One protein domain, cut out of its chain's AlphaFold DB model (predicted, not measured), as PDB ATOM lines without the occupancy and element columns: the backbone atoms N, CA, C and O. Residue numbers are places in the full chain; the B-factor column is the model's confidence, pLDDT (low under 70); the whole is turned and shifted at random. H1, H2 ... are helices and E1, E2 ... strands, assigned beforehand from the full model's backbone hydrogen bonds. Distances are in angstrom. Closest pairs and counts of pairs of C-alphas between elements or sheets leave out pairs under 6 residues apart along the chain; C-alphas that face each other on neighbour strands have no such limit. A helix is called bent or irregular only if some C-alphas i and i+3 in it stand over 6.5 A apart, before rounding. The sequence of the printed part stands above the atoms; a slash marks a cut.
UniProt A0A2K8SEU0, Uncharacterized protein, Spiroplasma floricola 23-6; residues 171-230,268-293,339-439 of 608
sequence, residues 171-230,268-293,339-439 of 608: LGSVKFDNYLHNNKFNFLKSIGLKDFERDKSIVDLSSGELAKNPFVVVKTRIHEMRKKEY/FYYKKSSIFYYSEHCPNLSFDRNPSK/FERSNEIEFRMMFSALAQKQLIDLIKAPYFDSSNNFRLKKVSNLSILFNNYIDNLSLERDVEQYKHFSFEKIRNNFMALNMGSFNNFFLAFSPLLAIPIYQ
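What this domain is: This is residues 171 to 230, 268 to 293 and 339 to 439 of the 608 residues of an uncharacterized protein of Spiroplasma floricola 23-6 (UniProt A0A2K8SEU0). A twisted antiparallel sheet of seven strands has helices over both faces: H1 covers one face, while H4 and the inner end of the long helix H5 pack on the other. H5 runs in to the sheet like an arm from far out, with the unnamed stretch 392 to 406 leading out to its first residue, and H3 and H6 gather near its inner end, while H2 lies farther out, apart from H5; E3 reaches away from the body, its residues 226 to 230 running on beyond E4. The printed part has 187 residues, with six named helices and seven named strands in the order E1 H1 E2 E3 E4 E5 H2 H3 E6 E7 H4 H5 H6, and the class is mixed, helices and strands. The sheet's order is E1, E2, E3, E4, E7, E6, E5. The whole is compact, with a radius of gyration of the C-alphas of 18.2 A and spans of 60 by 48 by 40 A.

Where its parts are: E1, residues 174 to 176, begins at C-alpha 174, (54.239, -38.903, -47.517). H1 is residues 182 to 190, 12.0 A long. E2, residues 200 to 210, measures 26.6 A and bends by 73 degrees at residue 203. E3, residues 213 to 230, is the longest strand at 50.1 A and ends at C-alpha 230, (33.356, -76.066, -20.359). E4, residues 268 to 278, is 31.3 A long, and E5 is residues 286 to 289. H2 is residues 344 to 350, and H3, residues 353 to 364, is 16.7 A long. E6 is residues 375 to 379, 13.2 A, and E7 is residues 382 to 386, 13.4 A. H4 is the short run 388 to 391. H5, residues 407 to 433, is 36.8 A long; it has a kink of 30 degrees near residue 427 and is irregular, with C-alphas 428 and 431 standing 7.4 A apart. H6, residues 436 to 439, ends at C-alpha 439, (55.339, -32.243, -39.895).

How they stand to each other: In the sheet E1 and E5 are the edge strands. N 175 and O 209 of E1 and E2 are 2.9 A apart, within hydrogen-bond range. E2 and E3 form a hairpin, with N 206 and O 217 at 2.9 A; E3 and E4 have N 220 and O 272 at 2.8 A. E4 and E7 are antiparallel at 136 degrees, with N 277 and O 383 at 2.8 A. E6 and E7 form a hairpin, with N 384 and O 377 at 2.7 A, and E6 and E5 have N 289 and O 376 at 2.9 A. H1 is on the sheet at a height of 10.4 A, across the strands, at 71 degrees to E3 on the local plane. H4 and H5 are on the opposite face from H1. They touch, the closest C-alphas being those of Tyr 389 and Ala 428, 5.0 A apart; H5 does so with residues 424 to 428 alone. H3 and H5 only just touch, with 3 pairs of C-alphas within 8 A, the closest Leu 359 and Pro 431 at 6.9 A, at a steep tilt of 48 degrees, opposite ways. H6 only grazes the sheet, with residues 438 to 439. H2 is only just not on the sheet, with 4 pairs of C-alphas within 10 A, and H2 and H3 meet only through their link. Every O i to N i+4 pair is within hydrogen-bond range in H1, H2 and H3, and 21 of 23 are in H5; H4 and H6 are too short for such a pair.

The domain as a whole: The two C-alphas farthest apart are those of Ile 345 and Phe 405, at 59.8 A. Residues 231 to 267 are not printed, with 15.2 A between C-alphas 230 and 268, and neither are residues 294 to 338, with 16.3 A between C-alphas 293 and 339. Of the links that are printed whole, H4 to H5 is long, with 15 residues. The mean pLDDT of the printed part is 90.4; residues 292 to 293, 370 to 371 and 396 to 397 are under 70.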
ATOM      1  N   LEU A 171      49.297 -36.430 -50.942       93.88
ATOM      2  CA  LEU A 171      50.023 -36.045 -49.737       93.88
ATOM      3  C   LEU A 171      51.517 -36.015 -50.049       93.88
ATOM      4  O   LEU A 171      52.235 -36.979 -49.792       93.88
ATOM      5  N   GLY A 172      51.997 -34.894 -50.588       88.88
ATOM      6  CA  GLY A 172      53.396 -34.762 -51.015       88.88
ATOM      7  C   GLY A 172      54.435 -34.960 -49.900       88.88
ATOM      8  O   GLY A 172      55.591 -35.255 -50.197       88.88
ATOM      9  N   SER A 173      54.033 -34.823 -48.631       89.56
ATOM     10  CA  SER A 173      54.866 -35.088 -47.452       89.56
ATOM     11  C   SER A 173      54.996 -36.576 -47.107       89.56
ATOM     12  O   SER A 173      55.805 -36.923 -46.249       89.56
ATOM     13  N   VAL A 174      54.223 -37.456 -47.749       93.25
ATOM     14  CA  VAL A 174      54.239 -38.903 -47.517       93.25
ATOM     15  C   VAL A 174      55.032 -39.598 -48.618       93.25
ATOM     16  O   VAL A 174      54.859 -39.324 -49.809       93.25
ATOM     17  N   LYS A 175      55.883 -40.540 -48.217       92.62
ATOM     18  CA  LYS A 175      56.589 -41.466 -49.109       92.62
ATOM     19  C   LYS A 175      56.514 -42.871 -48.545       92.62
ATOM     20  O   LYS A 175      56.817 -43.060 -47.375       92.62
ATOM     21  N   PHE A 176      56.111 -43.852 -49.345       91.50
ATOM     22  CA  PHE A 176      56.121 -45.246 -48.910       91.50
ATOM     23  C   PHE A 176      57.413 -45.932 -49.336       91.50
ATOM     24  O   PHE A 176      57.843 -45.816 -50.485       91.50
ATOM     25  N   ASP A 177      57.980 -46.728 -48.441       88.31
ATOM     26  CA  ASP A 177      59.027 -47.665 -48.819       88.31
ATOM     27  C   ASP A 177      58.403 -48.803 -49.654       88.31
ATOM     28  O   ASP A 177      57.207 -49.108 -49.532       88.31
ATOM     29  N   ASN A 178      59.188 -49.432 -50.533       81.69
ATOM     30  CA  ASN A 178      58.763 -50.702 -51.138       81.69
ATOM     31  C   ASN A 178      58.693 -51.792 -50.075       81.69
ATOM     32  O   ASN A 178      57.688 -52.490 -50.005       81.69
ATOM     33  N   TYR A 179      59.737 -51.869 -49.245       85.06
ATOM     34  CA  TYR A 179      59.887 -52.837 -48.168       85.06
ATOM     35  C   TYR A 179      60.564 -52.202 -46.961       85.06
ATOM     36  O   TYR A 179      61.354 -51.260 -47.086       85.06
ATOM     37  N   LEU A 180      60.326 -52.769 -45.784       89.00
ATOM     38  CA  LEU A 180      61.107 -52.458 -44.601       89.00
ATOM     39  C   LEU A 180      62.426 -53.236 -44.616       89.00
ATOM     40  O   LEU A 180      62.497 -54.398 -44.203       89.00
ATOM     41  N   HIS A 181      63.484 -52.552 -45.042       87.94
ATOM     42  CA  HIS A 181      64.853 -53.049 -44.963       87.94
ATOM     43  C   HIS A 181      65.394 -53.066 -43.529       87.94
ATOM     44  O   HIS A 181      64.956 -52.321 -42.641       87.94
ATOM     45  N   ASN A 182      66.385 -53.927 -43.313       87.62
ATOM     46  CA  ASN A 182      66.970 -54.179 -42.008       87.62
ATOM     47  C   ASN A 182      67.714 -52.953 -41.443       87.62
ATOM     48  O   ASN A 182      67.705 -52.752 -40.235       87.62
ATOM     49  N   ASN A 183      68.282 -52.073 -42.275       86.50
ATOM     50  CA  ASN A 183      68.886 -50.809 -41.825       86.50
ATOM     51  C   ASN A 183      67.876 -49.865 -41.137       86.50
ATOM     52  O   ASN A 183      68.117 -49.419 -40.014       86.50
ATOM     53  N   LYS A 184      66.723 -49.595 -41.769       87.25
ATOM     54  CA  LYS A 184      65.641 -48.769 -41.205       87.25
ATOM     55  C   LYS A 184      65.042 -49.461 -39.980       87.25
ATOM     56  O   LYS A 184      64.797 -48.809 -38.970       87.25
ATOM     57  N   PHE A 185      64.886 -50.783 -40.021       89.12
ATOM     58  CA  PHE A 185      64.412 -51.556 -38.873       89.12
ATOM     59  C   PHE A 185      65.370 -51.501 -37.670       89.12
ATOM     60  O   PHE A 185      64.939 -51.175 -36.568       89.12
ATOM     61  N   ASN A 186      66.670 -51.737 -37.867       87.38
ATOM     62  CA  ASN A 186      67.684 -51.671 -36.811       87.38
ATOM     63  C   ASN A 186      67.818 -50.261 -36.233       87.38
ATOM     64  O   ASN A 186      67.940 -50.108 -35.016       87.38
ATOM     65  N   PHE A 187      67.715 -49.232 -37.078       87.06
ATOM     66  CA  PHE A 187      67.613 -47.852 -36.617       87.06
ATOM     67  C   PHE A 187      66.415 -47.676 -35.675       87.06
ATOM     68  O   PHE A 187      66.598 -47.245 -34.536       87.06
ATOM     69  N   LEU A 188      65.213 -48.097 -36.089       87.25
ATOM     70  CA  LEU A 188      64.020 -48.027 -35.244       87.25
ATOM     71  C   LEU A 188      64.176 -48.847 -33.949       87.25
ATOM     72  O   LEU A 188      63.670 -48.452 -32.901       87.25
ATOM     73  N   LYS A 189      64.911 -49.964 -33.967       87.38
ATOM     74  CA  LYS A 189      65.213 -50.732 -32.748       87.38
ATOM     75  C   LYS A 189      66.122 -49.978 -31.789       87.38
ATOM     76  O   LYS A 189      65.851 -49.969 -30.589       87.38
ATOM     77  N   SER A 190      67.150 -49.306 -32.307       84.25
ATOM     78  CA  SER A 190      68.097 -48.537 -31.488       84.25
ATOM     79  C   SER A 190      67.427 -47.415 -30.683       84.25
ATOM     80  O   SER A 190      67.871 -47.096 -29.584       84.25
ATOM     81  N   ILE A 191      66.310 -46.882 -31.184       80.06
ATOM     82  CA  ILE A 191      65.523 -45.814 -30.550       80.06
ATOM     83  C   ILE A 191      64.367 -46.329 -29.671       80.06
ATOM     84  O   ILE A 191      63.605 -45.526 -29.133       80.06
ATOM     85  N   GLY A 192      64.200 -47.650 -29.536       76.94
ATOM     86  CA  GLY A 192      63.215 -48.250 -28.631       76.94
ATOM     87  C   GLY A 192      62.099 -49.074 -29.279       76.94
ATOM     88  O   GLY A 192      61.205 -49.523 -28.552       76.94
ATOM     89  N   LEU A 193      62.126 -49.327 -30.597       83.94
ATOM     90  CA  LEU A 193      61.268 -50.356 -31.197       83.94
ATOM     91  C   LEU A 193      61.695 -51.723 -30.648       83.94
ATOM     92  O   LEU A 193      62.799 -52.200 -30.896       83.94
ATOM     93  N   LYS A 194      60.826 -52.357 -29.865       79.81
ATOM     94  CA  LYS A 194      61.096 -53.690 -29.317       79.81
ATOM     95  C   LYS A 194      60.704 -54.757 -30.330       79.81
ATOM     96  O   LYS A 194      59.662 -54.631 -30.974       79.81
ATOM     97  N   ASP A 195      61.490 -55.829 -30.415       73.81
ATOM     98  CA  ASP A 195      61.039 -57.030 -31.117       73.81
ATOM     99  C   ASP A 195      59.772 -57.565 -30.450       73.81
ATOM    100  O   ASP A 195      59.619 -57.536 -29.225       73.81
ATOM    101  N   PHE A 196      58.853 -58.070 -31.268       75.44
ATOM    102  CA  PHE A 196      57.687 -58.755 -30.750       75.44
ATOM    103  C   PHE A 196      58.075 -60.121 -30.184       75.44
ATOM    104  O   PHE A 196      58.769 -60.901 -30.835       75.44
ATOM    105  N   GLU A 197      57.559 -60.416 -28.992       75.38
ATOM    106  CA  GLU A 197      57.672 -61.711 -28.320       75.38
ATOM    107  C   GLU A 197      57.185 -62.887 -29.197       75.38
ATOM    108  O   GLU A 197      56.555 -62.709 -30.248       75.38
ATOM    109  N   ARG A 198      57.503 -64.119 -28.773       79.12
ATOM    110  CA  ARG A 198      57.147 -65.363 -29.490       79.12
ATOM    111  C   ARG A 198      55.642 -65.601 -29.621       79.12
ATOM    112  O   ARG A 198      55.246 -66.426 -30.426       79.12
ATOM    113  N   ASP A 199      54.815 -64.881 -28.875       85.94
ATOM    114  CA  ASP A 199      53.351 -64.946 -28.903       85.94
ATOM    115  C   ASP A 199      52.717 -64.070 -30.003       85.94
ATOM    116  O   ASP A 199      51.494 -64.027 -30.154       85.94
ATOM    117  N   LYS A 200      53.531 -63.351 -30.780       91.69
ATOM    118  CA  LYS A 200      53.082 -62.367 -31.768       91.69
ATOM    119  C   LYS A 200      53.664 -62.649 -33.140       91.69
ATOM    120  O   LYS A 200      54.798 -63.091 -33.253       91.69
ATOM    121  N   SER A 201      52.916 -62.352 -34.192       93.12
ATOM    122  CA  SER A 201      53.390 -62.489 -35.573       93.12
ATOM    123  C   SER A 201      52.883 -61.339 -36.433       93.12
ATOM    124  O   SER A 201      51.696 -60.993 -36.357       93.12
ATOM    125  N   ILE A 202      53.757 -60.744 -37.241       92.44
ATOM    126  CA  ILE A 202      53.375 -59.705 -38.202       92.44
ATOM    127  C   ILE A 202      52.583 -60.340 -39.341       92.44
ATOM    128  O   ILE A 202      53.030 -61.279 -39.989       92.44
ATOM    129  N   VAL A 203      51.377 -59.833 -39.579       90.62
ATOM    130  CA  VAL A 203      50.453 -60.343 -40.604       90.62
ATOM    131  C   VAL A 203      50.374 -59.422 -41.813       90.62
ATOM    132  O   VAL A 203      50.009 -59.877 -42.891       90.62
ATOM    133  N   ASP A 204      50.631 -58.136 -41.606       89.69
ATOM    134  CA  ASP A 204      50.655 -57.108 -42.642       89.69
ATOM    135  C   ASP A 204      51.580 -55.981 -42.185       89.69
ATOM    136  O   ASP A 204      51.651 -55.690 -40.979       89.69
ATOM    137  N   LEU A 205      52.289 -55.371 -43.129       90.50
ATOM    138  CA  LEU A 205      53.286 -54.349 -42.849       90.50
ATOM    139  C   LEU A 205      53.364 -53.337 -43.995       90.50
ATOM    140  O   LEU A 205      53.248 -53.679 -45.166       90.50
ATOM    141  N   SER A 206      53.560 -52.071 -43.642       91.44
ATOM    142  CA  SER A 206      53.949 -51.033 -44.589       91.44
ATOM    143  C   SER A 206      54.832 -50.021 -43.879       91.44
ATOM    144  O   SER A 206      54.523 -49.592 -42.771       91.44
ATOM    145  N   SER A 207      55.894 -49.583 -44.532       92.44
ATOM    146  CA  SER A 207      56.822 -48.575 -44.021       92.44
ATOM    147  C   SER A 207      56.878 -47.368 -44.952       92.44
ATOM    148  O   SER A 207      56.378 -47.401 -46.082       92.44
ATOM    149  N   GLY A 208      57.411 -46.266 -44.443       92.19
ATOM    150  CA  GLY A 208      57.548 -45.038 -45.202       92.19
ATOM    151  C   GLY A 208      58.070 -43.891 -44.358       92.19
ATOM    152  O   GLY A 208      58.656 -44.086 -43.293       92.19
ATOM    153  N   GLU A 209      57.847 -42.686 -44.857       92.19
ATOM    154  CA  GLU A 209      58.238 -41.424 -44.255       92.19
ATOM    155  C   GLU A 209      57.093 -40.419 -44.348       92.19
ATOM    156  O   GLU A 209      56.427 -40.301 -45.377       92.19
ATOM    157  N   LEU A 210      56.875 -39.688 -43.259       91.56
ATOM    158  CA  LEU A 210      55.992 -38.531 -43.190       91.56
ATOM    159  C   LEU A 210      56.857 -37.317 -42.853       91.56
ATOM    160  O   LEU A 210      57.467 -37.271 -41.789       91.56
ATOM    161  N   ALA A 211      56.944 -36.353 -43.766       88.25
ATOM    162  CA  ALA A 211      57.849 -35.209 -43.664       88.25
ATOM    163  C   ALA A 211      59.313 -35.630 -43.390       88.25
ATOM    164  O   ALA A 211      59.991 -35.031 -42.560       88.25
ATOM    165  N   LYS A 212      59.798 -36.678 -44.081       88.19
ATOM    166  CA  LYS A 212      61.112 -37.341 -43.878       88.19
ATOM    167  C   LYS A 212      61.298 -38.079 -42.542       88.19
ATOM    168  O   LYS A 212      62.350 -38.670 -42.310       88.19
ATOM    169  N   ASN A 213      60.289 -38.093 -41.674       90.12
ATOM    170  CA  ASN A 213      60.326 -38.857 -40.434       90.12
ATOM    171  C   ASN A 213      59.813 -40.291 -40.677       90.12
ATOM    172  O   ASN A 213      58.680 -40.446 -41.149       90.12
ATOM    173  N   PRO A 214      60.595 -41.346 -40.378       92.31
ATOM    174  CA  PRO A 214      60.203 -42.722 -40.650       92.31
ATOM    175  C   PRO A 214      58.983 -43.180 -39.844       92.31
ATOM    176  O   PRO A 214      58.855 -42.917 -38.644       92.31
ATOM    177  N   PHE A 215      58.122 -43.953 -40.503       93.50
ATOM    178  CA  PHE A 215      57.027 -44.678 -39.876       93.50
ATOM    179  C   PHE A 215      56.969 -46.140 -40.327       93.50
ATOM    180  O   PHE A 215      57.400 -46.503 -41.423       93.50
ATOM    181  N   VAL A 216      56.367 -46.977 -39.483       93.81
ATOM    182  CA  VAL A 216      56.006 -48.362 -39.788       93.81
ATOM    183  C   VAL A 216      54.584 -48.619 -39.303       93.81
ATOM    184  O   VAL A 216      54.276 -48.505 -38.118       93.81
ATOM    185  N   VAL A 217      53.711 -48.984 -40.229       94.56
ATOM    186  CA  VAL A 217      52.370 -49.500 -39.975       94.56
ATOM    187  C   VAL A 217      52.467 -51.015 -39.875       94.56
ATOM    188  O   VAL A 217      52.945 -51.661 -40.804       94.56
ATOM    189  N   VAL A 218      51.996 -51.592 -38.773       92.62
ATOM    190  CA  VAL A 218      51.973 -53.048 -38.603       92.62
ATOM    191  C   VAL A 218      50.605 -53.542 -38.186       92.62
ATOM    192  O   VAL A 218      49.922 -52.911 -37.377       92.62
ATOM    193  N   LYS A 219      50.245 -54.727 -38.674       93.25
ATOM    194  CA  LYS A 219      49.131 -55.533 -38.179       93.25
ATOM    195  C   LYS A 219      49.690 -56.797 -37.557       93.25
ATOM    196  O   LYS A 219      50.248 -57.644 -38.247       93.25
ATOM    197  N   THR A 220      49.515 -56.944 -36.252       92.94
ATOM    198  CA  THR A 220      50.084 -58.052 -35.477       92.94
ATOM    199  C   THR A 220      48.983 -59.028 -35.076       92.94
ATOM    200  O   THR A 220      47.944 -58.610 -34.565       92.94
ATOM    201  N   ARG A 221      49.193 -60.330 -35.288       93.69
ATOM    202  CA  ARG A 221      48.410 -61.405 -34.662       93.69
ATOM    203  C   ARG A 221      49.018 -61.681 -33.298       93.69
ATOM    204  O   ARG A 221      50.217 -61.915 -33.221       93.69
ATOM    205  N   ILE A 222      48.194 -61.666 -32.262       94.31
ATOM    206  CA  ILE A 222      48.592 -61.884 -30.873       94.31
ATOM    207  C   ILE A 222      47.932 -63.174 -30.393       94.31
ATOM    208  O   ILE A 222      46.740 -63.379 -30.644       94.31
ATOM    209  N   HIS A 223      48.710 -64.030 -29.740       94.25
ATOM    210  CA  HIS A 223      48.273 -65.246 -29.070       94.25
ATOM    211  C   HIS A 223      48.326 -65.061 -27.550       94.25
ATOM    212  O   HIS A 223      49.333 -64.623 -27.008       94.25
ATOM    213  N   GLU A 224      47.258 -65.442 -26.857       94.81
ATOM    214  CA  GLU A 224      47.198 -65.448 -25.396       94.81
ATOM    215  C   GLU A 224      46.496 -66.715 -24.910       94.81
ATOM    216  O   GLU A 224      45.436 -67.074 -25.422       94.81
ATOM    217  N   MET A 225      47.024 -67.360 -23.869       94.44
ATOM    218  CA  MET A 225      46.288 -68.421 -23.178       94.44
ATOM    219  C   MET A 225      45.235 -67.793 -22.262       94.44
ATOM    220  O   MET A 225      45.568 -67.063 -21.327       94.44
ATOM    221  N   ARG A 226      43.958 -68.084 -22.513       95.94
ATOM    222  CA  ARG A 226      42.826 -67.630 -21.691       95.94
ATOM    223  C   ARG A 226      42.145 -68.806 -21.009       95.94
ATOM    224  O   ARG A 226      42.327 -69.953 -21.395       95.94
ATOM    225  N   LYS A 227      41.354 -68.525 -19.977       96.12
ATOM    226  CA  LYS A 227      40.518 -69.526 -19.308       96.12
ATOM    227  C   LYS A 227      39.175 -69.633 -20.040       96.12
ATOM    228  O   LYS A 227      38.532 -68.608 -20.250       96.12
ATOM    229  N   LYS A 228      38.765 -70.847 -20.413       96.38
ATOM    230  CA  LYS A 228      37.442 -71.168 -20.969       96.38
ATOM    231  C   LYS A 228      36.704 -72.096 -20.013       96.38
ATOM    232  O   LYS A 228      37.280 -73.065 -19.523       96.38
ATOM    233  N   GLU A 229      35.440 -71.784 -19.769       97.25
ATOM    234  CA  GLU A 229      34.522 -72.655 -19.045       97.25
ATOM    235  C   GLU A 229      33.899 -73.666 -20.017       97.25
ATOM    236  O   GLU A 229      33.399 -73.295 -21.082       97.25
ATOM    237  N   TYR A 230      33.978 -74.944 -19.663       97.62
ATOM    238  CA  TYR A 230      33.356 -76.066 -20.359       97.62
ATOM    239  C   TYR A 230      32.237 -76.602 -19.486       97.62
ATOM    240  O   TYR A 230      32.410 -76.685 -18.273       97.62
ATOM    241  N   PHE A 268      43.778 -68.177 -27.385       95.19
ATOM    242  CA  PHE A 268      42.970 -67.113 -27.961       95.19
ATOM    243  C   PHE A 268      43.822 -66.266 -28.902       95.19
ATOM    244  O   PHE A 268      44.945 -65.892 -28.569       95.19
ATOM    245  N   TYR A 269      43.272 -65.939 -30.070       94.75
ATOM    246  CA  TYR A 269      43.967 -65.164 -31.091       94.75
ATOM    247  C   TYR A 269      43.154 -63.942 -31.478       94.75
ATOM    248  O   TYR A 269      41.964 -64.039 -31.774       94.75
ATOM    249  N   TYR A 270      43.820 -62.800 -31.567       94.38
ATOM    250  CA  TYR A 270      43.236 -61.580 -32.109       94.38
ATOM    251  C   TYR A 270      44.284 -60.804 -32.899       94.38
ATOM    252  O   TYR A 270      45.472 -61.130 -32.890       94.38
ATOM    253  N   LYS A 271      43.834 -59.808 -33.660       93.44
ATOM    254  CA  LYS A 271      44.719 -58.920 -34.413       93.44
ATOM    255  C   LYS A 271      44.660 -57.528 -33.809       93.44
ATOM    256  O   LYS A 271      43.603 -57.108 -33.347       93.44
ATOM    257  N   LYS A 272      45.784 -56.827 -33.847       92.25
ATOM    258  CA  LYS A 272      45.888 -55.430 -33.443       92.25
ATOM    259  C   LYS A 272      46.813 -54.702 -34.401       92.25
ATOM    260  O   LYS A 272      47.890 -55.221 -34.704       92.25
ATOM    261  N   SER A 273      46.405 -53.520 -34.845       94.00
ATOM    262  CA  SER A 273      47.223 -52.698 -35.733       94.00
ATOM    263  C   SER A 273      47.733 -51.448 -35.021       94.00
ATOM    264  O   SER A 273      47.096 -50.936 -34.097       94.00
ATOM    265  N   SER A 274      48.912 -50.982 -35.416       94.44
ATOM    266  CA  SER A 274      49.546 -49.798 -34.840       94.44
ATOM    267  C   SER A 274      50.467 -49.113 -35.834       94.44
ATOM    268  O   SER A 274      51.064 -49.771 -36.685       94.44
ATOM    269  N   ILE A 275      50.623 -47.803 -35.670       95.69
ATOM    270  CA  ILE A 275      51.641 -47.019 -36.367       95.69
ATOM    271  C   ILE A 275      52.754 -46.716 -35.370       95.69
ATOM    272  O   ILE A 275      52.502 -46.135 -34.315       95.69
ATOM    273  N   PHE A 276      53.972 -47.101 -35.716       94.81
ATOM    274  CA  PHE A 276      55.197 -46.632 -35.093       94.81
ATOM    275  C   PHE A 276      55.702 -45.450 -35.905       94.81
ATOM    276  O   PHE A 276      55.909 -45.582 -37.105       94.81
ATOM    277  N   TYR A 277      55.871 -44.301 -35.272       94.38
ATOM    278  CA  TYR A 277      56.325 -43.073 -35.906       94.38
ATOM    279  C   TYR A 277      57.487 -42.509 -35.099       94.38
ATOM    280  O   TYR A 277      57.374 -42.319 -33.886       94.38
ATOM    281  N   TYR A 278      58.608 -42.275 -35.763       92.12
ATOM    282  CA  TYR A 278      59.778 -41.674 -35.146       92.12
ATOM    283  C   TYR A 278      59.766 -40.163 -35.318       92.12
ATOM    284  O   TYR A 278      59.359 -39.659 -36.356       92.12
ATOM    285  N   SER A 279      60.273 -39.449 -34.322       89.56
ATOM    286  CA  SER A 279      60.620 -38.040 -34.445       89.56
ATOM    287  C   SER A 279      61.688 -37.678 -33.417       89.56
ATOM    288  O   SER A 279      61.581 -38.065 -32.251       89.56
ATOM    289  N   GLU A 280      62.696 -36.901 -33.817       88.06
ATOM    290  CA  GLU A 280      63.708 -36.374 -32.887       88.06
ATOM    291  C   GLU A 280      63.166 -35.315 -31.925       88.06
ATOM    292  O   GLU A 280      63.797 -34.989 -30.918       88.06
ATOM    293  N   HIS A 281      61.965 -34.807 -32.182       89.12
ATOM    294  CA  HIS A 281      61.359 -33.802 -31.336       89.12
ATOM    295  C   HIS A 281      60.928 -34.385 -29.981       89.12
ATOM    296  O   HIS A 281      60.263 -35.426 -29.891       89.12
ATOM    297  N   CYS A 282      61.242 -33.642 -28.915       92.44
ATOM    298  CA  CYS A 282      60.900 -33.975 -27.529       92.44
ATOM    299  C   CYS A 282      61.447 -35.353 -27.081       92.44
ATOM    300  O   CYS A 282      60.653 -36.269 -26.834       92.44
ATOM    301  N   PRO A 283      62.779 -35.539 -27.022       92.38
ATOM    302  CA  PRO A 283      63.399 -36.838 -26.744       92.38
ATOM    303  C   PRO A 283      63.276 -37.303 -25.283       92.38
ATOM    304  O   PRO A 283      63.351 -38.502 -25.004       92.38
ATOM    305  N   ASN A 284      63.056 -36.386 -24.339       95.06
ATOM    306  CA  ASN A 284      62.917 -36.699 -22.913       95.06
ATOM    307  C   ASN A 284      61.450 -36.902 -22.497       95.06
ATOM    308  O   ASN A 284      61.161 -37.250 -21.345       95.06
ATOM    309  N   LEU A 285      60.513 -36.674 -23.417       95.25
ATOM    310  CA  LEU A 285      59.086 -36.799 -23.189       95.25
ATOM    311  C   LEU A 285      58.593 -38.233 -23.405       95.25
ATOM    312  O   LEU A 285      58.762 -38.833 -24.462       95.25
ATOM    313  N   SER A 286      57.880 -38.737 -22.408       95.19
ATOM    314  CA  SER A 286      57.097 -39.960 -22.443       95.19
ATOM    315  C   SER A 286      55.724 -39.700 -21.836       95.19
ATOM    316  O   SER A 286      55.617 -39.042 -20.797       95.19
ATOM    317  N   PHE A 287      54.684 -40.207 -22.492       95.00
ATOM    318  CA  PHE A 287      53.293 -40.106 -22.053       95.00
ATOM    319  C   PHE A 287      52.448 -41.219 -22.695       95.00
ATOM    320  O   PHE A 287      52.835 -41.793 -23.716       95.00
ATOM    321  N   ASP A 288      51.285 -41.524 -22.120       94.50
ATOM    322  CA  ASP A 288      50.359 -42.532 -22.655       94.50
ATOM    323  C   ASP A 288      48.920 -42.013 -22.620       94.50
ATOM    324  O   ASP A 288      48.217 -42.101 -21.613       94.50
ATOM    325  N   ARG A 289      48.490 -41.444 -23.745       91.88
ATOM    326  CA  ARG A 289      47.152 -40.889 -23.918       91.88
ATOM    327  C   ARG A 289      46.192 -41.981 -24.359       91.88
ATOM    328  O   ARG A 289      46.335 -42.498 -25.467       91.88
ATOM    329  N   ASN A 290      45.175 -42.275 -23.553       87.75
ATOM    330  CA  ASN A 290      44.119 -43.231 -23.893       87.75
ATOM    331  C   ASN A 290      42.839 -42.518 -24.370       87.75
ATOM    332  O   ASN A 290      42.581 -41.384 -23.967       87.75
ATOM    333  N   PRO A 291      42.024 -43.153 -25.231       81.38
ATOM    334  CA  PRO A 291      40.776 -42.561 -25.687       81.38
ATOM    335  C   PRO A 291      39.795 -42.417 -24.517       81.38
ATOM    336  O   PRO A 291      39.338 -43.406 -23.940       81.38
ATOM    337  N   SER A 292      39.429 -41.179 -24.193       69.06
ATOM    338  CA  SER A 292      38.388 -40.869 -23.216       69.06
ATOM    339  C   SER A 292      37.011 -41.112 -23.852       69.06
ATOM    340  O   SER A 292      36.452 -40.268 -24.547       69.06
ATOM    341  N   LYS A 293      36.464 -42.320 -23.658       57.00
ATOM    342  CA  LYS A 293      35.204 -42.765 -24.292       57.00
ATOM    343  C   LYS A 293      33.984 -41.893 -23.966       57.00
ATOM    344  O   LYS A 293      33.026 -41.921 -24.722       57.00
ATOM    345  N   PHE A 339      47.497 -36.757 -17.982       85.69
ATOM    346  CA  PHE A 339      48.084 -36.068 -16.826       85.69
ATOM    347  C   PHE A 339      49.456 -36.622 -16.411       85.69
ATOM    348  O   PHE A 339      50.271 -35.890 -15.855       85.69
ATOM    349  N   GLU A 340      49.729 -37.901 -16.687       87.31
ATOM    350  CA  GLU A 340      51.020 -38.531 -16.394       87.31
ATOM    351  C   GLU A 340      51.989 -38.359 -17.568       87.31
ATOM    352  O   GLU A 340      51.760 -38.864 -18.673       87.31
ATOM    353  N   ARG A 341      53.081 -37.626 -17.327       91.25
ATOM    354  CA  ARG A 341      54.097 -37.287 -18.332       91.25
ATOM    355  C   ARG A 341      55.475 -37.081 -17.705       91.25
ATOM    356  O   ARG A 341      55.575 -36.577 -16.589       91.25
ATOM    357  N   SER A 342      56.540 -37.464 -18.416       93.19
ATOM    358  CA  SER A 342      57.918 -37.421 -17.885       93.19
ATOM    359  C   SER A 342      58.592 -36.045 -17.958       93.19
ATOM    360  O   SER A 342      59.460 -35.762 -17.137       93.19
ATOM    361  N   ASN A 343      58.221 -35.194 -18.925       94.44
ATOM    362  CA  ASN A 343      58.840 -33.881 -19.139       94.44
ATOM    363  C   ASN A 343      57.793 -32.819 -19.519       94.44
ATOM    364  O   ASN A 343      57.263 -32.809 -20.626       94.44
ATOM    365  N   GLU A 344      57.511 -31.905 -18.593       92.00
ATOM    366  CA  GLU A 344      56.494 -30.859 -18.754       92.00
ATOM    367  C   GLU A 344      56.838 -29.827 -19.839       92.00
ATOM    368  O   GLU A 344      55.954 -29.353 -20.555       92.00
ATOM    369  N   ILE A 345      58.120 -29.469 -19.952       94.12
ATOM    370  CA  ILE A 345      58.601 -28.440 -20.882       94.12
ATOM    371  C   ILE A 345      58.437 -28.944 -22.315       94.12
ATOM    372  O   ILE A 345      57.827 -28.277 -23.150       94.12
ATOM    373  N   GLU A 346      58.911 -30.160 -22.576       95.62
ATOM    374  CA  GLU A 346      58.780 -30.791 -23.884       95.62
ATOM    375  C   GLU A 346      57.322 -31.108 -24.228       95.62
ATOM    376  O   GLU A 346      56.921 -30.947 -25.378       95.62
ATOM    377  N   PHE A 347      56.490 -31.473 -23.246       95.12
ATOM    378  CA  PHE A 347      55.053 -31.642 -23.482       95.12
ATOM    379  C   PHE A 347      54.401 -30.339 -23.968       95.12
ATOM    380  O   PHE A 347      53.638 -30.352 -24.932       95.12
ATOM    381  N   ARG A 348      54.737 -29.194 -23.359       94.00
ATOM    382  CA  ARG A 348      54.237 -27.873 -23.789       94.00
ATOM    383  C   ARG A 348      54.772 -27.440 -25.150       94.00
ATOM    384  O   ARG A 348      54.039 -26.795 -25.894       94.00
ATOM    385  N   MET A 349      56.012 -27.806 -25.472       94.06
ATOM    386  CA  MET A 349      56.600 -27.571 -26.791       94.06
ATOM    387  C   MET A 349      55.884 -28.389 -27.874       94.06
ATOM    388  O   MET A 349      55.496 -27.841 -28.903       94.06
ATOM    389  N   MET A 350      55.658 -29.682 -27.620       94.69
ATOM    390  CA  MET A 350      54.984 -30.594 -28.545       94.69
ATOM    391  C   MET A 350      53.519 -30.206 -28.774       94.69
ATOM    392  O   MET A 350      53.053 -30.149 -29.912       94.69
ATOM    393  N   PHE A 351      52.794 -29.912 -27.695       95.50
ATOM    394  CA  PHE A 351      51.386 -29.531 -27.736       95.50
ATOM    395  C   PHE A 351      51.232 -28.011 -27.677       95.50
ATOM    396  O   PHE A 351      50.673 -27.459 -26.730       95.50
ATOM    397  N   SER A 352      51.719 -27.318 -28.707       94.50
ATOM    398  CA  SER A 352      51.518 -25.872 -28.863       94.50
ATOM    399  C   SER A 352      50.025 -25.497 -28.870       94.50
ATOM    400  O   SER A 352      49.158 -26.344 -29.083       94.50
ATOM    401  N   ALA A 353      49.691 -24.215 -28.683       94.56
ATOM    402  CA  ALA A 353      48.292 -23.759 -28.721       94.56
ATOM    403  C   ALA A 353      47.566 -24.174 -30.018       94.56
ATOM    404  O   ALA A 353      46.378 -24.502 -30.004       94.56
ATOM    405  N   LEU A 354      48.306 -24.210 -31.129       94.69
ATOM    406  CA  LEU A 354      47.818 -24.686 -32.413       94.69
ATOM    407  C   LEU A 354      47.539 -26.200 -32.391       94.69
ATOM    408  O   LEU A 354      46.435 -26.606 -32.752       94.69
ATOM    409  N   ALA A 355      48.483 -27.012 -31.904       95.38
ATOM    410  CA  ALA A 355      48.319 -28.464 -31.779       95.38
ATOM    411  C   ALA A 355      47.126 -28.831 -30.883       95.38
ATOM    412  O   ALA A 355      46.305 -29.677 -31.226       95.38
ATOM    413  N   GLN A 356      46.986 -28.144 -29.745       95.56
ATOM    414  CA  GLN A 356      45.880 -28.356 -28.812       95.56
ATOM    415  C   GLN A 356      44.527 -28.123 -29.489       95.56
ATOM    416  O   GLN A 356      43.631 -28.960 -29.384       95.56
ATOM    417  N   LYS A 357      44.387 -27.015 -30.230       95.31
ATOM    418  CA  LYS A 357      43.162 -26.700 -30.975       95.31
ATOM    419  C   LYS A 357      42.868 -27.745 -32.051       95.31
ATOM    420  O   LYS A 357      41.729 -28.186 -32.167       95.31
ATOM    421  N   GLN A 358      43.878 -28.154 -32.819       95.31
ATOM    422  CA  GLN A 358      43.730 -29.158 -33.877       95.31
ATOM    423  C   GLN A 358      43.322 -30.525 -33.315       95.31
ATOM    424  O   GLN A 358      42.444 -31.175 -33.875       95.31
ATOM    425  N   LEU A 359      43.904 -30.945 -32.189       93.50
ATOM    426  CA  LEU A 359      43.553 -32.199 -31.518       93.50
ATOM    427  C   LEU A 359      42.145 -32.159 -30.911       93.50
ATOM    428  O   LEU A 359      41.432 -33.155 -31.003       93.50
ATOM    429  N   ILE A 360      41.715 -31.027 -30.340       92.00
ATOM    430  CA  ILE A 360      40.324 -30.850 -29.882       92.00
ATOM    431  C   ILE A 360      39.362 -30.937 -31.073       92.00
ATOM    432  O   ILE A 360      38.400 -31.703 -31.017       92.00
ATOM    433  N   ASP A 361      39.635 -30.198 -32.155       92.62
ATOM    434  CA  ASP A 361      38.833 -30.241 -33.384       92.62
ATOM    435  C   ASP A 361      38.755 -31.677 -33.933       92.62
ATOM    436  O   ASP A 361      37.681 -32.127 -34.334       92.62
ATOM    437  N   LEU A 362      39.863 -32.425 -33.889       92.06
ATOM    438  CA  LEU A 362      39.930 -33.820 -34.316       92.06
ATOM    439  C   LEU A 362      39.082 -34.745 -33.443       92.06
ATOM    440  O   LEU A 362      38.297 -35.516 -33.980       92.06
ATOM    441  N   ILE A 363      39.201 -34.656 -32.117       89.12
ATOM    442  CA  ILE A 363      38.423 -35.475 -31.172       89.12
ATOM    443  C   ILE A 363      36.919 -35.189 -31.308       89.12
ATOM    444  O   ILE A 363      36.097 -36.099 -31.195       89.12
ATOM    445  N   LYS A 364      36.547 -33.935 -31.581       87.69
ATOM    446  CA  LYS A 364      35.150 -33.528 -31.790       87.69
ATOM    447  C   LYS A 364      34.623 -33.862 -33.187       87.69
ATOM    448  O   LYS A 364      33.407 -33.947 -33.355       87.69
ATOM    449  N   ALA A 365      35.491 -34.078 -34.174       89.25
ATOM    450  CA  ALA A 365      35.089 -34.337 -35.553       89.25
ATOM    451  C   ALA A 365      34.151 -35.553 -35.658       89.25
ATOM    452  O   ALA A 365      34.340 -36.538 -34.939       89.25
ATOM    453  N   PRO A 366      33.165 -35.549 -36.575       86.25
ATOM    454  CA  PRO A 366      32.207 -36.651 -36.712       86.25
ATOM    455  C   PRO A 366      32.886 -37.991 -37.026       86.25
ATOM    456  O   PRO A 366      32.395 -39.035 -36.618       86.25
ATOM    457  N   TYR A 367      34.049 -37.957 -37.682       85.06
ATOM    458  CA  TYR A 367      34.822 -39.144 -38.040       85.06
ATOM    459  C   TYR A 367      35.463 -39.833 -36.811       85.06
ATOM    460  O   TYR A 367      35.538 -41.054 -36.750       85.06
ATOM    461  N   PHE A 368      35.843 -39.092 -35.765       80.12
ATOM    462  CA  PHE A 368      36.449 -39.652 -34.546       80.12
ATOM    463  C   PHE A 368      35.415 -39.825 -33.431       80.12
ATOM    464  O   PHE A 368      35.387 -39.076 -32.455       80.12
ATOM    465  N   ASP A 369      34.500 -40.778 -33.590       74.38
ATOM    466  CA  ASP A 369      33.574 -41.184 -32.525       74.38
ATOM    467  C   ASP A 369      34.268 -41.984 -31.398       74.38
ATOM    468  O   ASP A 369      35.487 -42.175 -31.392       74.38
ATOM    469  N   SER A 370      33.497 -42.452 -30.412       67.56
ATOM    470  CA  SER A 370      34.019 -43.216 -29.270       67.56
ATOM    471  C   SER A 370      34.718 -44.525 -29.668       67.56
ATOM    472  O   SER A 370      35.574 -45.005 -28.920       67.56
ATOM    473  N   SER A 371      34.395 -45.081 -30.839       68.06
ATOM    474  CA  SER A 371      35.044 -46.270 -31.389       68.06
ATOM    475  C   SER A 371      36.342 -45.921 -32.117       68.06
ATOM    476  O   SER A 371      37.330 -46.631 -31.957       68.06
ATOM    477  N   ASN A 372      36.366 -44.807 -32.852       76.00
ATOM    478  CA  ASN A 372      37.475 -44.393 -33.713       76.00
ATOM    479  C   ASN A 372      38.477 -43.446 -33.031       76.00
ATOM    480  O   ASN A 372      39.494 -43.091 -33.629       76.00
ATOM    481  N   ASN A 373      38.225 -43.042 -31.781       83.88
ATOM    482  CA  ASN A 373      39.174 -42.275 -30.979       83.88
ATOM    483  C   ASN A 373      40.506 -43.037 -30.828       83.88
ATOM    484  O   ASN A 373      40.570 -44.266 -30.868       83.88
ATOM    485  N   PHE A 374      41.592 -42.293 -30.658       91.88
ATOM    486  CA  PHE A 374      42.943 -42.829 -30.750       91.88
ATOM    487  C   PHE A 374      43.612 -43.026 -29.383       91.88
ATOM    488  O   PHE A 374      43.340 -42.315 -28.421       91.88
ATOM    489  N   ARG A 375      44.561 -43.953 -29.287       93.75
ATOM    490  CA  ARG A 375      45.565 -43.970 -28.215       93.75
ATOM    491  C   ARG A 375      46.882 -43.494 -28.801       93.75
ATOM    492  O   ARG A 375      47.311 -44.043 -29.813       93.75
ATOM    493  N   LEU A 376      47.522 -42.518 -28.170       95.50
ATOM    494  CA  LEU A 376      48.844 -42.039 -28.563       95.50
ATOM    495  C   LEU A 376      49.794 -42.225 -27.388       95.50
ATOM    496  O   LEU A 376      49.657 -41.570 -26.358       95.50
ATOM    497  N   LYS A 377      50.758 -43.121 -27.554       95.38
ATOM    498  CA  LYS A 377      51.826 -43.338 -26.587       95.38
ATOM    499  C   LYS A 377      53.122 -42.795 -27.161       95.38
ATOM    500  O   LYS A 377      53.483 -43.181 -28.264       95.38
ATOM    501  N   LYS A 378      53.841 -41.970 -26.412       94.62
ATOM    502  CA  LYS A 378      55.205 -41.558 -26.753       94.62
ATOM    503  C   LYS A 378      56.169 -42.122 -25.721       94.62
ATOM    504  O   LYS A 378      55.895 -42.063 -24.521       94.62
ATOM    505  N   VAL A 379      57.275 -42.683 -26.191       92.88
ATOM    506  CA  VAL A 379      58.414 -43.116 -25.378       92.88
ATOM    507  C   VAL A 379      59.661 -42.546 -26.033       92.88
ATOM    508  O   VAL A 379      60.108 -43.060 -27.060       92.88
ATOM    509  N   SER A 380      60.185 -41.457 -25.473       91.94
ATOM    510  CA  SER A 380      61.279 -40.694 -26.081       91.94
ATOM    511  C   SER A 380      60.967 -40.379 -27.549       91.94
ATOM    512  O   SER A 380      59.891 -39.865 -27.845       91.94
ATOM    513  N   ASN A 381      61.840 -40.716 -28.497       92.00
ATOM    514  CA  ASN A 381      61.686 -40.361 -29.911       92.00
ATOM    515  C   ASN A 381      60.647 -41.216 -30.662       92.00
ATOM    516  O   ASN A 381      60.384 -40.964 -31.836       92.00
ATOM    517  N   LEU A 382      60.056 -42.228 -30.019       93.44
ATOM    518  CA  LEU A 382      59.110 -43.142 -30.652       93.44
ATOM    519  C   LEU A 382      57.677 -42.863 -30.198       93.44
ATOM    520  O   LEU A 382      57.347 -42.970 -29.015       93.44
ATOM    521  N   SER A 383      56.806 -42.590 -31.160       95.12
ATOM    522  CA  SER A 383      55.363 -42.496 -30.973       95.12
ATOM    523  C   SER A 383      54.667 -43.732 -31.525       95.12
ATOM    524  O   SER A 383      54.960 -44.205 -32.618       95.12
ATOM    525  N   ILE A 384      53.726 -44.262 -30.753       95.62
ATOM    526  CA  ILE A 384      52.929 -45.438 -31.072       95.62
ATOM    527  C   ILE A 384      51.467 -45.017 -31.064       95.62
ATOM    528  O   ILE A 384      50.917 -44.632 -30.026       95.62
ATOM    529  N   LEU A 385      50.842 -45.096 -32.231       96.06
ATOM    530  CA  LEU A 385      49.463 -44.698 -32.449       96.06
ATOM    531  C   LEU A 385      48.578 -45.924 -32.678       96.06
ATOM    532  O   LEU A 385      48.931 -46.841 -33.423       96.06
ATOM    533  N   PHE A 386      47.404 -45.902 -32.055       94.06
ATOM    534  CA  PHE A 386      46.345 -46.890 -32.235       94.06
ATOM    535  C   PHE A 386      45.024 -46.178 -32.524       94.06
ATOM    536  O   PHE A 386      44.666 -45.253 -31.798       94.06
ATOM    537  N   ASN A 387      44.292 -46.622 -33.541       92.56
ATOM    538  CA  ASN A 387      42.894 -46.285 -33.816       92.56
ATOM    539  C   ASN A 387      42.329 -47.306 -34.822       92.56
ATOM    540  O   ASN A 387      43.094 -48.019 -35.478       92.56
ATOM    541  N   ASN A 388      41.006 -47.362 -34.971       90.69
ATOM    542  CA  ASN A 388      40.352 -48.350 -35.837       90.69
ATOM    543  C   ASN A 388      40.611 -48.132 -37.337       90.69
ATOM    544  O   ASN A 388      40.474 -49.070 -38.123       90.69
ATOM    545  N   TYR A 389      40.998 -46.925 -37.769       93.12
ATOM    546  CA  TYR A 389      41.351 -46.690 -39.173       93.12
ATOM    547  C   TYR A 389      42.612 -47.457 -39.572       93.12
ATOM    548  O   TYR A 389      42.693 -47.936 -40.703       93.12
ATOM    549  N   ILE A 390      43.548 -47.662 -38.635       93.12
ATOM    550  CA  ILE A 390      44.748 -48.483 -38.860       93.12
ATOM    551  C   ILE A 390      44.361 -49.946 -39.117       93.12
ATOM    552  O   ILE A 390      44.958 -50.597 -39.969       93.12
ATOM    553  N   ASP A 391      43.334 -50.477 -38.447       87.12
ATOM    554  CA  ASP A 391      42.908 -51.871 -38.650       87.12
ATOM    555  C   ASP A 391      42.375 -52.140 -40.064       87.12
ATOM    556  O   ASP A 391      42.496 -53.268 -40.566       87.12
ATOM    557  N   ASN A 392      41.836 -51.098 -40.703       83.94
ATOM    558  CA  ASN A 392      41.301 -51.103 -42.064       83.94
ATOM    559  C   ASN A 392      42.287 -50.542 -43.104       83.94
ATOM    560  O   ASN A 392      41.948 -50.416 -44.287       83.94
ATOM    561  N   LEU A 393      43.503 -50.191 -42.681       84.69
ATOM    562  CA  LEU A 393      44.540 -49.665 -43.550       84.69
ATOM    563  C   LEU A 393      45.158 -50.818 -44.349       84.69
ATOM    564  O   LEU A 393      46.051 -51.512 -43.881       84.69
ATOM    565  N   SER A 394      44.647 -51.042 -45.559       70.75
ATOM    566  CA  SER A 394      45.199 -52.016 -46.504       70.75
ATOM    567  C   SER A 394      45.970 -51.270 -47.590       70.75
ATOM    568  O   SER A 394      45.395 -50.850 -48.593       70.75
ATOM    569  N   LEU A 395      47.263 -51.046 -47.338       71.00
ATOM    570  CA  LEU A 395      48.164 -50.329 -48.254       71.00
ATOM    571  C   LEU A 395      48.764 -51.240 -49.328       71.00
ATOM    572  O   LEU A 395      49.211 -50.754 -50.362       71.00
ATOM    573  N   GLU A 396      48.746 -52.554 -49.109       68.50
ATOM    574  CA  GLU A 396      49.174 -53.550 -50.085       68.50
ATOM    575  C   GLU A 396      48.020 -54.466 -50.469       68.50
ATOM    576  O   GLU A 396      47.828 -55.544 -49.893       68.50
ATOM    577  N   ARG A 397      47.238 -54.016 -51.448       69.50
ATOM    578  CA  ARG A 397      46.033 -54.719 -51.880       69.50
ATOM    579  C   ARG A 397      46.319 -55.814 -52.892       69.50
ATOM    580  O   ARG A 397      47.272 -55.753 -53.669       69.50
ATOM    581  N   ASP A 398      45.423 -56.792 -52.887       75.75
ATOM    582  CA  ASP A 398      45.325 -57.778 -53.947       75.75
ATOM    583  C   ASP A 398      44.796 -57.110 -55.225       75.75
ATOM    584  O   ASP A 398      43.738 -56.475 -55.222       75.75
ATOM    585  N   VAL A 399      45.557 -57.250 -56.311       80.62
ATOM    586  CA  VAL A 399      45.254 -56.657 -57.618       80.62
ATOM    587  C   VAL A 399      43.949 -57.219 -58.186       80.62
ATOM    588  O   VAL A 399      43.240 -56.509 -58.902       80.62
ATOM    589  N   GLU A 400      43.580 -58.451 -57.826       84.69
ATOM    590  CA  GLU A 400      42.335 -59.081 -58.274       84.69
ATOM    591  C   GLU A 400      41.086 -58.296 -57.843       84.69
ATOM    592  O   GLU A 400      40.077 -58.327 -58.541       84.69
ATOM    593  N   GLN A 401      41.158 -57.503 -56.765       88.75
ATOM    594  CA  GLN A 401      40.035 -56.667 -56.317       88.75
ATOM    595  C   GLN A 401      39.669 -55.562 -57.324       88.75
ATOM    596  O   GLN A 401      38.524 -55.106 -57.352       88.75
ATOM    597  N   TYR A 402      40.617 -55.133 -58.161       90.12
ATOM    598  CA  TYR A 402      40.361 -54.158 -59.223       90.12
ATOM    599  C   TYR A 402      39.746 -54.796 -60.471       90.12
ATOM    600  O   TYR A 402      39.042 -54.120 -61.225       90.12
ATOM    601  N   LYS A 403      40.021 -56.081 -60.713       91.62
ATOM    602  CA  LYS A 403      39.727 -56.730 -61.988       91.62
ATOM    603  C   LYS A 403      38.268 -57.157 -62.081       91.62
ATOM    604  O   LYS A 403      37.689 -57.715 -61.153       91.62
ATOM    605  N   HIS A 404      37.673 -56.930 -63.244       96.94
ATOM    606  CA  HIS A 404      36.349 -57.441 -63.594       96.94
ATOM    607  C   HIS A 404      36.215 -57.499 -65.126       96.94
ATOM    608  O   HIS A 404      37.008 -56.906 -65.850       96.94
ATOM    609  N   PHE A 405      35.196 -58.175 -65.651       96.62
ATOM    610  CA  PHE A 405      34.851 -58.138 -67.083       96.62
ATOM    611  C   PHE A 405      33.987 -56.931 -67.500       96.62
ATOM    612  O   PHE A 405      33.647 -56.792 -68.671       96.62
ATOM    613  N   SER A 406      33.572 -56.085 -66.551       97.88
ATOM    614  CA  SER A 406      32.632 -54.978 -66.781       97.88
ATOM    615  C   SER A 406      33.345 -53.675 -66.485       97.88
ATOM    616  O   SER A 406      33.786 -53.469 -65.356       97.88
ATOM    617  N   PHE A 407      33.420 -52.805 -67.485       97.44
ATOM    618  CA  PHE A 407      34.055 -51.498 -67.391       97.44
ATOM    619  C   PHE A 407      33.538 -50.676 -66.202       97.44
ATOM    620  O   PHE A 407      34.327 -50.206 -65.385       97.44
ATOM    621  N   GLU A 408      32.214 -50.568 -66.044       96.38
ATOM    622  CA  GLU A 408      31.602 -49.809 -64.946       96.38
ATOM    623  C   GLU A 408      32.006 -50.364 -63.576       96.38
ATOM    624  O   GLU A 408      32.342 -49.607 -62.665       96.38
ATOM    625  N   LYS A 409      32.038 -51.695 -63.431       97.50
ATOM    626  CA  LYS A 409      32.480 -52.337 -62.188       97.50
ATOM    627  C   LYS A 409      33.968 -52.129 -61.929       97.50
ATOM    628  O   LYS A 409      34.321 -51.855 -60.788       97.50
ATOM    629  N   ILE A 410      34.824 -52.196 -62.952       97.38
ATOM    630  CA  ILE A 410      36.257 -51.882 -62.810       97.38
ATOM    631  C   ILE A 410      36.431 -50.445 -62.309       97.38
ATOM    632  O   ILE A 410      37.142 -50.224 -61.331       97.38
ATOM    633  N   ARG A 411      35.752 -49.473 -62.935       97.50
ATOM    634  CA  ARG A 411      35.818 -48.057 -62.541       97.50
ATOM    635  C   ARG A 411      35.354 -47.855 -61.100       97.50
ATOM    636  O   ARG A 411      36.048 -47.213 -60.315       97.50
ATOM    637  N   ASN A 412      34.220 -48.448 -60.729       97.44
ATOM    638  CA  ASN A 412      33.681 -48.352 -59.374       97.44
ATOM    639  C   ASN A 412      34.603 -49.008 -58.339       97.44
ATOM    640  O   ASN A 412      34.864 -48.404 -57.300       97.44
ATOM    641  N   ASN A 413      35.139 -50.198 -58.630       96.06
ATOM    642  CA  ASN A 413      36.096 -50.879 -57.760       96.06
ATOM    643  C   ASN A 413      37.364 -50.038 -57.590       96.06
ATOM    644  O   ASN A 413      37.799 -49.812 -56.463       96.06
ATOM    645  N   PHE A 414      37.921 -49.520 -58.686       96.06
ATOM    646  CA  PHE A 414      39.097 -48.655 -58.656       96.06
ATOM    647  C   PHE A 414      38.880 -47.433 -57.764       96.06
ATOM    648  O   PHE A 414      39.692 -47.174 -56.873       96.06
ATOM    649  N   MET A 415      37.773 -46.713 -57.959       96.94
ATOM    650  CA  MET A 415      37.459 -45.529 -57.160       96.94
ATOM    651  C   MET A 415      37.233 -45.894 -55.691       96.94
ATOM    652  O   MET A 415      37.862 -45.309 -54.814       96.94
ATOM    653  N   ALA A 416      36.396 -46.894 -55.403       95.12
ATOM    654  CA  ALA A 416      36.066 -47.284 -54.034       95.12
ATOM    655  C   ALA A 416      37.298 -47.761 -53.244       95.12
ATOM    656  O   ALA A 416      37.484 -47.369 -52.089       95.12
ATOM    657  N   LEU A 417      38.163 -48.572 -53.862       93.06
ATOM    658  CA  LEU A 417      39.362 -49.110 -53.216       93.06
ATOM    659  C   LEU A 417      40.389 -48.018 -52.910       93.06
ATOM    660  O   LEU A 417      40.931 -47.985 -51.800       93.06
ATOM    661  N   ASN A 418      40.654 -47.119 -53.862       94.81
ATOM    662  CA  ASN A 418      41.647 -46.061 -53.677       94.81
ATOM    663  C   ASN A 418      41.140 -44.972 -52.719       94.81
ATOM    664  O   ASN A 418      41.840 -44.649 -51.760       94.81
ATOM    665  N   MET A 419      39.883 -44.535 -52.859       95.50
ATOM    666  CA  MET A 419      39.255 -43.596 -51.919       95.50
ATOM    667  C   MET A 419      39.203 -44.157 -50.496       95.50
ATOM    668  O   MET A 419      39.546 -43.463 -49.542       95.50
ATOM    669  N   GLY A 420      38.824 -45.431 -50.335       94.31
ATOM    670  CA  GLY A 420      38.821 -46.087 -49.028       94.31
ATOM    671  C   GLY A 420      40.218 -46.168 -48.406       94.31
ATOM    672  O   GLY A 420      40.373 -45.946 -47.207       94.31
ATOM    673  N   SER A 421      41.246 -46.437 -49.218       93.75
ATOM    674  CA  SER A 421      42.639 -46.495 -48.754       93.75
ATOM    675  C   SER A 421      43.148 -45.128 -48.305       93.75
ATOM    676  O   SER A 421      43.737 -45.032 -47.231       93.75
ATOM    677  N   PHE A 422      42.865 -44.073 -49.071       95.69
ATOM    678  CA  PHE A 422      43.203 -42.707 -48.687       95.69
ATOM    679  C   PHE A 422      42.469 -42.261 -47.425       95.69
ATOM    680  O   PHE A 422      43.109 -41.769 -46.500       95.69
ATOM    681  N   ASN A 423      41.155 -42.490 -47.342       95.44
ATOM    682  CA  ASN A 423      40.364 -42.120 -46.168       95.44
ATOM    683  C   ASN A 423      40.914 -42.779 -44.900       95.44
ATOM    684  O   ASN A 423      41.141 -42.098 -43.900       95.44
ATOM    685  N   ASN A 424      41.175 -44.089 -44.956       94.81
ATOM    686  CA  ASN A 424      41.746 -44.816 -43.828       94.81
ATOM    687  C   ASN A 424      43.157 -44.323 -43.497       94.81
ATOM    688  O   ASN A 424      43.456 -44.149 -42.324       94.81
ATOM    689  N   PHE A 425      44.009 -44.062 -44.494       95.81
ATOM    690  CA  PHE A 425      45.361 -43.552 -44.260       95.81
ATOM    691  C   PHE A 425      45.337 -42.165 -43.609       95.81
ATOM    692  O   PHE A 425      45.919 -41.978 -42.543       95.81
ATOM    693  N   PHE A 426      44.631 -41.206 -44.213       95.94
ATOM    694  CA  PHE A 426      44.574 -39.830 -43.730       95.94
ATOM    695  C   PHE A 426      44.038 -39.789 -42.299       95.94
ATOM    696  O   PHE A 426      44.699 -39.254 -41.415       95.94
ATOM    697  N   LEU A 427      42.893 -40.433 -42.041       95.50
ATOM    698  CA  LEU A 427      42.293 -40.467 -40.708       95.50
ATOM    699  C   LEU A 427      43.152 -41.255 -39.710       95.50
ATOM    700  O   LEU A 427      43.283 -40.837 -38.563       95.50
ATOM    701  N   ALA A 428      43.809 -42.341 -40.124       95.69
ATOM    702  CA  ALA A 428      44.734 -43.054 -39.248       95.69
ATOM    703  C   ALA A 428      45.894 -42.162 -38.786       95.69
ATOM    704  O   ALA A 428      46.267 -42.246 -37.618       95.69
ATOM    705  N   PHE A 429      46.428 -41.306 -39.665       96.19
ATOM    706  CA  PHE A 429      47.560 -40.417 -39.383       96.19
ATOM    707  C   PHE A 429      47.160 -39.039 -38.830       96.19
ATOM    708  O   PHE A 429      48.018 -38.355 -38.273       96.19
ATOM    709  N   SER A 430      45.885 -38.637 -38.899       95.56
ATOM    710  CA  SER A 430      45.408 -37.331 -38.414       95.56
ATOM    711  C   SER A 430      45.867 -36.953 -36.998       95.56
ATOM    712  O   SER A 430      46.185 -35.782 -36.802       95.56
ATOM    713  N   PRO A 431      45.963 -37.870 -36.009       95.06
ATOM    714  CA  PRO A 431      46.503 -37.526 -34.692       95.06
ATOM    715  C   PRO A 431      47.966 -37.061 -34.710       95.06
ATOM    716  O   PRO A 431      48.339 -36.226 -33.893       95.06
ATOM    717  N   LEU A 432      48.787 -37.584 -35.630       95.69
ATOM    718  CA  LEU A 432      50.166 -37.126 -35.837       95.69
ATOM    719  C   LEU A 432      50.189 -35.821 -36.635       95.69
ATOM    720  O   LEU A 432      50.932 -34.912 -36.290       95.69
ATOM    721  N   LEU A 433      49.337 -35.703 -37.660       95.38
ATOM    722  CA  LEU A 433      49.214 -34.486 -38.469       95.38
ATOM    723  C   LEU A 433      48.717 -33.291 -37.638       95.38
ATOM    724  O   LEU A 433      49.158 -32.172 -37.848       95.38
ATOM    725  N   ALA A 434      47.868 -33.506 -36.634       95.44
ATOM    726  CA  ALA A 434      47.399 -32.454 -35.727       95.44
ATOM    727  C   ALA A 434      48.484 -31.937 -34.755       95.44
ATOM    728  O   ALA A 434      48.201 -31.108 -33.890       95.44
ATOM    729  N   ILE A 435      49.712 -32.457 -34.839       95.06
ATOM    730  CA  ILE A 435      50.864 -32.040 -34.040       95.06
ATOM    731  C   ILE A 435      51.875 -31.409 -35.012       95.06
ATOM    732  O   ILE A 435      52.615 -32.134 -35.676       95.06
ATOM    733  N   PRO A 436      51.936 -30.066 -35.123       92.38
ATOM    734  CA  PRO A 436      52.720 -29.384 -36.156       92.38
ATOM    735  C   PRO A 436      54.199 -29.778 -36.186       92.38
ATOM    736  O   PRO A 436      54.752 -29.967 -37.263       92.38
ATOM    737  N   ILE A 437      54.813 -29.988 -35.017       91.56
ATOM    738  CA  ILE A 437      56.231 -30.355 -34.915       91.56
ATOM    739  C   ILE A 437      56.538 -31.738 -35.531       91.56
ATOM    740  O   ILE A 437      57.667 -32.010 -35.905       91.56
ATOM    741  N   TYR A 438      55.544 -32.617 -35.717       91.81
ATOM    742  CA  TYR A 438      55.712 -33.884 -36.454       91.81
ATOM    743  C   TYR A 438      55.675 -33.731 -37.977       91.81
ATOM    744  O   TYR A 438      55.988 -34.663 -38.715       91.81
ATOM    745  N   GLN A 439      55.298 -32.558 -38.470       89.56
ATOM    746  CA  GLN A 439      55.339 -32.243 -39.895       89.56
ATOM    747  C   GLN A 439      56.588 -31.439 -40.273       89.56
ATOM    748  O   GLN A 439      56.792 -31.135 -41.449       89.56
TER     749      GLN A 439